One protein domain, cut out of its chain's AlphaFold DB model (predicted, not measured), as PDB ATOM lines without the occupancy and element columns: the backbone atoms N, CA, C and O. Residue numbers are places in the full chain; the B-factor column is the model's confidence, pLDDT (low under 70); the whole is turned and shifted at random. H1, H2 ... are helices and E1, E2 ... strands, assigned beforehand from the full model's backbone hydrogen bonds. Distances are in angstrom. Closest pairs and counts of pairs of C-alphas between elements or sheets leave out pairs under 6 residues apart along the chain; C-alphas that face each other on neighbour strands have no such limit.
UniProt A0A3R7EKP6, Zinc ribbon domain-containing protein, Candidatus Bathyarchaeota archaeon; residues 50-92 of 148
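Overview. This is residues 50 to 92 of the 148 residues of the protein "Zinc ribbon domain-containing protein" of Candidatus Bathyarchaeota archaeon (UniProt A0A3R7EKP6). With little regular structure, the model is a small looped head with a two-strand hairpin, E1 and E2, and a tail from which residues 79 to 92 stick out, with one short helix, H1. The printed part has 43 residues, 10 in named elements, in the order E1, E2, H1; the class is mixed and the sheet antiparallel. It is only just extended, close to loose, with a radius of gyration of the C-alphas of 13.9 A and spans of 41 by 19 by 13 A.

Arrangement. E1, residues 51 to 53, and E2, residues 60 to 62, form an antiparallel hairpin at 138 degrees. N 52 and O 61 are within hydrogen-bond range at 2.8 A. H1, residues 81 to 84, is apart from E1. H1 is too short for an O i to N i+4 pair, and its one O i to N i+3 pair is not within range.

Along the chain. E1 begins at C-alpha 51 (-33.181, -15.032, 30.635) and measures 6.7 A, E2 7.1 A. H1, 6.1 A, ends at C-alpha 84 (-34.652, -36.653, 15.108).

Size, cuts and confidence. The farthest C-alphas, of Lys 70 and Phe 90, are 41.2 A apart. The printed part has no cut. The link from E2 to H1 is long, 18 residues. Residues 77 to 92 have pLDDT under 70.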
ATOM      1  N   ALA A  50     -37.876 -15.230  30.274       70.50
ATOM      2  CA  ALA A  50     -36.837 -16.117  30.749       70.50
ATOM      3  C   ALA A  50     -35.503 -15.553  30.246       70.50
ATOM      4  O   ALA A  50     -35.347 -15.243  29.072       70.50
ATOM      5  N   LEU A  51     -34.516 -15.377  31.112       81.50
ATOM      6  CA  LEU A  51     -33.181 -15.032  30.635       81.50
ATOM      7  C   LEU A  51     -32.502 -16.317  30.167       81.50
ATOM      8  O   LEU A  51     -32.582 -17.361  30.816       81.50
ATOM      9  N   VAL A  52     -31.868 -16.257  29.000       85.94
ATOM     10  CA  VAL A  52     -31.131 -17.380  28.425       85.94
ATOM     11  C   VAL A  52     -29.646 -17.061  28.418       85.94
ATOM     12  O   VAL A  52     -29.198 -16.006  27.961       85.94
ATOM     13  N   TYR A  53     -28.857 -18.002  28.917       87.56
ATOM     14  CA  TYR A  53     -27.408 -17.883  28.911       87.56
ATOM     15  C   TYR A  53     -26.841 -18.429  27.607       87.56
ATOM     16  O   TYR A  53     -27.250 -19.476  27.099       87.56
ATOM     17  N   CYS A  54     -25.870 -17.715  27.050       89.19
ATOM     18  CA  CYS A  54     -25.177 -18.167  25.858       89.19
ATOM     19  C   CYS A  54     -24.306 -19.389  26.167       89.19
ATOM     20  O   CYS A  54     -23.320 -19.276  26.890       89.19
ATOM     21  N   TRP A  55     -24.584 -20.527  25.529       81.00
ATOM     22  CA  TRP A  55     -23.776 -21.748  25.660       81.00
ATOM     23  C   TRP A  55     -22.305 -21.569  25.241       81.00
ATOM     24  O   TRP A  55     -21.454 -22.334  25.682       81.00
ATOM     25  N   ARG A  56     -21.994 -20.571  24.395       84.69
ATOM     26  CA  ARG A  56     -20.633 -20.313  23.895       84.69
ATOM     27  C   ARG A  56     -19.803 -19.418  24.821       84.69
ATOM     28  O   ARG A  56     -18.599 -19.606  24.905       84.69
ATOM     29  N   CYS A  57     -20.405 -18.410  25.459       88.62
ATOM     30  CA  CYS A  57     -19.648 -17.402  26.225       88.62
ATOM     31  C   CYS A  57     -20.210 -17.063  27.615       88.62
ATOM     32  O   CYS A  57     -19.612 -16.249  28.313       88.62
ATOM     33  N   GLY A  58     -21.347 -17.642  28.010       84.44
ATOM     34  CA  GLY A  58     -21.981 -17.438  29.318       84.44
ATOM     35  C   GLY A  58     -22.765 -16.134  29.485       84.44
ATOM     36  O   GLY A  58     -23.382 -15.938  30.523       84.44
ATOM     37  N   GLU A  59     -22.774 -15.247  28.488       92.56
ATOM     38  CA  GLU A  59     -23.493 -13.969  28.573       92.56
ATOM     39  C   GLU A  59     -25.010 -14.169  28.684       92.56
ATOM     40  O   GLU A  59     -25.586 -14.998  27.972       92.56
ATOM     41  N   GLU A  60     -25.658 -13.354  29.513       87.12
ATOM     42  CA  GLU A  60     -27.107 -13.351  29.698       87.12
ATOM     43  C   GLU A  60     -27.815 -12.552  28.599       87.12
ATOM     44  O   GLU A  60     -27.449 -11.415  28.279       87.12
ATOM     45  N   ASN A  61     -28.829 -13.155  27.987       88.88
ATOM     46  CA  ASN A  61     -29.604 -12.574  26.894       88.88
ATOM     47  C   ASN A  61     -31.103 -12.736  27.186       88.88
ATOM     48  O   ASN A  61     -31.477 -13.661  27.908       88.88
ATOM     49  N   PRO A  62     -31.966 -11.869  26.632       86.31
ATOM     50  CA  PRO A  62     -33.407 -12.076  26.727       86.31
ATOM     51  C   PRO A  62     -33.814 -13.361  25.983       86.31
ATOM     52  O   PRO A  62     -33.138 -13.773  25.035       86.31
ATOM     53  N   ASP A  63     -34.883 -14.031  26.415       83.06
ATOM     54  CA  ASP A  63     -35.365 -15.303  25.846       83.06
ATOM     55  C   ASP A  63     -35.747 -15.217  24.377       83.06
ATOM     56  O   ASP A  63     -35.753 -16.239  23.683       83.06
ATOM     57  N   ASP A  64     -36.088 -14.039  23.879       80.50
ATOM     58  CA  ASP A  64     -36.396 -13.805  22.475       80.50
ATOM     59  C   ASP A  64     -35.140 -13.608  21.604       80.50
ATOM     60  O   ASP A  64     -35.232 -13.697  20.374       80.50
ATOM     61  N   ALA A  65     -33.953 -13.446  22.203       82.19
ATOM     62  CA  ALA A  65     -32.713 -13.264  21.462       82.19
ATOM     63  C   ALA A  65     -32.358 -14.508  20.631       82.19
ATOM     64  O   ALA A  65     -32.173 -15.619  21.133       82.19
ATOM     65  N   VAL A  66     -32.202 -14.307  19.321       86.25
ATOM     66  CA  VAL A  66     -31.746 -15.352  18.390       86.25
ATOM     67  C   VAL A  66     -30.222 -15.487  18.423       86.25
ATOM     68  O   VAL A  66     -29.691 -16.594  18.321       86.25
ATOM     69  N   HIS A  67     -29.523 -14.367  18.619       90.69
ATOM     70  CA  HIS A  67     -28.069 -14.282  18.679       90.69
ATOM     71  C   HIS A  67     -27.614 -13.690  20.007       90.69
ATOM     72  O   HIS A  67     -28.231 -12.768  20.536       90.69
ATOM     73  N   CYS A  68     -26.496 -14.190  20.521       90.88
ATOM     74  CA  CYS A  68     -25.852 -13.632  21.694       90.88
ATOM     75  C   CYS A  68     -25.363 -12.209  21.408       90.88
ATOM     76  O   CYS A  68     -24.585 -12.000  20.475       90.88
ATOM     77  N   LYS A  69     -25.738 -11.257  22.268       90.81
ATOM     78  CA  LYS A  69     -25.351  -9.842  22.154       90.81
ATOM     79  C   LYS A  69     -23.836  -9.601  22.233       90.81
ATOM     80  O   LYS A  69     -23.364  -8.560  21.795       90.81
ATOM     81  N   LYS A  70     -23.078 -10.552  22.793       90.25
ATOM     82  CA  LYS A  70     -21.631 -10.431  23.020       90.25
ATOM     83  C   LYS A  70     -20.785 -11.140  21.969       90.25
ATOM     84  O   LYS A  70     -19.878 -10.536  21.415       90.25
ATOM     85  N   CYS A  71     -21.052 -12.419  21.707       89.94
ATOM     86  CA  CYS A  71     -20.223 -13.230  20.804       89.94
ATOM     87  C   CYS A  71     -20.902 -13.581  19.471       89.94
ATOM     88  O   CYS A  71     -20.293 -14.245  18.638       89.94
ATOM     89  N   GLY A  72     -22.169 -13.198  19.273       88.06
ATOM     90  CA  GLY A  72     -22.929 -13.469  18.046       88.06
ATOM     91  C   GLY A  72     -23.423 -14.913  17.873       88.06
ATOM     92  O   GLY A  72     -24.105 -15.209  16.889       88.06
ATOM     93  N   ALA A  73     -23.123 -15.820  18.812       88.31
ATOM     94  CA  ALA A  73     -23.542 -17.221  18.734       88.31
ATOM     95  C   ALA A  73     -25.070 -17.374  18.724       88.31
ATOM     96  O   ALA A  73     -25.775 -16.652  19.424       88.31
ATOM     97  N   LEU A  74     -25.575 -18.352  17.969       86.44
ATOM     98  CA  LEU A  74     -26.997 -18.696  17.940       86.44
ATOM     99  C   LEU A  74     -27.433 -19.289  19.287       86.44
ATOM    100  O   LEU A  74     -26.874 -20.296  19.727       86.44
ATOM    101  N   LEU A  75     -28.428 -18.674  19.928       85.38
ATOM    102  CA  LEU A  75     -28.967 -19.107  21.224       85.38
ATOM    103  C   LEU A  75     -30.039 -20.191  21.067       85.38
ATOM    104  O   LEU A  75     -30.095 -21.126  21.859       85.38
ATOM    105  N   LYS A  76     -30.846 -20.103  20.003       75.75
ATOM    106  CA  LYS A  76     -31.835 -21.118  19.620       75.75
ATOM    107  C   LYS A  76     -31.371 -21.812  18.338       75.75
ATOM    108  O   LYS A  76     -31.537 -21.240  17.256       75.75
ATOM    109  N   PRO A  77     -30.775 -23.015  18.403       62.50
ATOM    110  CA  PRO A  77     -30.482 -23.779  17.197       62.50
ATOM    111  C   PRO A  77     -31.804 -24.133  16.497       62.50
ATOM    112  O   PRO A  77     -32.608 -24.899  17.019       62.50
ATOM    113  N   ARG A  78     -32.049 -23.556  15.312       59.91
ATOM    114  CA  ARG A  78     -33.304 -23.721  14.551       59.91
ATOM    115  C   ARG A  78     -33.532 -25.119  13.958       59.91
ATOM    116  O   ARG A  78     -34.576 -25.323  13.362       59.91
ATOM    117  N   ALA A  79     -32.605 -26.066  14.090       56.09
ATOM    118  CA  ALA A  79     -32.568 -27.208  13.173       56.09
ATOM    119  C   ALA A  79     -32.228 -28.570  13.805       56.09
ATOM    120  O   ALA A  79     -31.714 -29.435  13.107       56.09
ATOM    121  N   TYR A  80     -32.481 -28.791  15.102       52.94
ATOM    122  CA  TYR A  80     -32.366 -30.158  15.649       52.94
ATOM    123  C   TYR A  80     -33.710 -30.881  15.801       52.94
ATOM    124  O   TYR A  80     -33.747 -32.105  15.836       52.94
ATOM    125  N   ARG A  81     -34.833 -30.151  15.824       51.34
ATOM    126  CA  ARG A  81     -36.154 -30.781  15.956       51.34
ATOM    127  C   ARG A  81     -36.625 -31.490  14.680       51.34
ATOM    128  O   ARG A  81     -37.404 -32.421  14.788       51.34
ATOM    129  N   GLU A  82     -36.120 -31.106  13.509       54.72
ATOM    130  CA  GLU A  82     -36.516 -31.742  12.242       54.72
ATOM    131  C   GLU A  82     -35.790 -33.072  11.982       54.72
ATOM    132  O   GLU A  82     -36.386 -33.979  11.422       54.72
ATOM    133  N   ARG A  83     -34.538 -33.247  12.433       50.91
ATOM    134  CA  ARG A  83     -33.743 -34.437  12.069       50.91
ATOM    135  C   ARG A  83     -33.985 -35.667  12.957       50.91
ATOM    136  O   ARG A  83     -33.840 -36.782  12.479       50.91
ATOM    137  N   TYR A  84     -34.377 -35.502  14.225       54.72
ATOM    138  CA  TYR A  84     -34.652 -36.653  15.108       54.72
ATOM    139  C   TYR A  84     -36.014 -37.312  14.825       54.72
ATOM    140  O   TYR A  84     -36.205 -38.491  15.104       54.72
ATOM    141  N   GLU A  85     -36.961 -36.572  14.236       54.09
ATOM    142  CA  GLU A  85     -38.259 -37.129  13.835       54.09
ATOM    143  C   GLU A  85     -38.139 -38.088  12.633       54.09
ATOM    144  O   GLU A  85     -38.978 -38.975  12.490       54.09
ATOM    145  N   GLU A  86     -37.077 -37.971  11.826       54.72
ATOM    146  CA  GLU A  86     -36.801 -38.844  10.671       54.72
ATOM    147  C   GLU A  86     -36.169 -40.196  11.057       54.72
ATOM    148  O   GLU A  86     -36.266 -41.156  10.294       54.72
ATOM    149  N   GLU A  87     -35.546 -40.302  12.238       55.53
ATOM    150  CA  GLU A  87     -34.913 -41.543  12.731       55.53
ATOM    151  C   GLU A  87     -35.861 -42.407  13.580       55.53
ATOM    152  O   GLU A  87     -35.551 -43.550  13.929       55.53
ATOM    153  N   LEU A  88     -37.052 -41.896  13.896       60.19
ATOM    154  CA  LEU A  88     -38.110 -42.695  14.495       60.19
ATOM    155  C   LEU A  88     -38.720 -43.580  13.402       60.19
ATOM    156  O   LEU A  88     -39.544 -43.125  12.611       60.19
ATOM    157  N   CYS A  89     -38.413 -44.883  13.420       66.00
ATOM    158  CA  CYS A  89     -39.115 -45.907  12.624       66.00
ATOM    159  C   CYS A  89     -40.641 -45.957  12.869       66.00
ATOM    160  O   CYS A  89     -41.329 -46.747  12.231       66.00
ATOM    161  N   PHE A  90     -41.172 -45.111  13.759       60.53
ATOM    162  CA  PHE A  90     -42.578 -44.738  13.889       60.53
ATOM    163  C   PHE A  90     -42.662 -43.268  14.346       60.53
ATOM    164  O   PHE A  90     -42.783 -42.984  15.538       60.53
ATOM    165  N   GLY A  91     -42.520 -42.325  13.408       56.97
ATOM    166  CA  GLY A  91     -42.641 -40.881  13.656       56.97
ATOM    167  C   GLY A  91     -43.975 -40.459  14.306       56.97
ATOM    168  O   GLY A  91     -44.937 -41.236  14.326       56.97
ATOM    169  N   PRO A  92     -44.044 -39.231  14.863       56.03
ATOM    170  CA  PRO A  92     -45.112 -38.795  15.753       56.03
ATOM    171  C   PRO A  92     -46.487 -38.919  15.103       56.03
ATOM    172  O   PRO A  92     -46.742 -38.490  13.978       56.03
TER     173      PRO A  92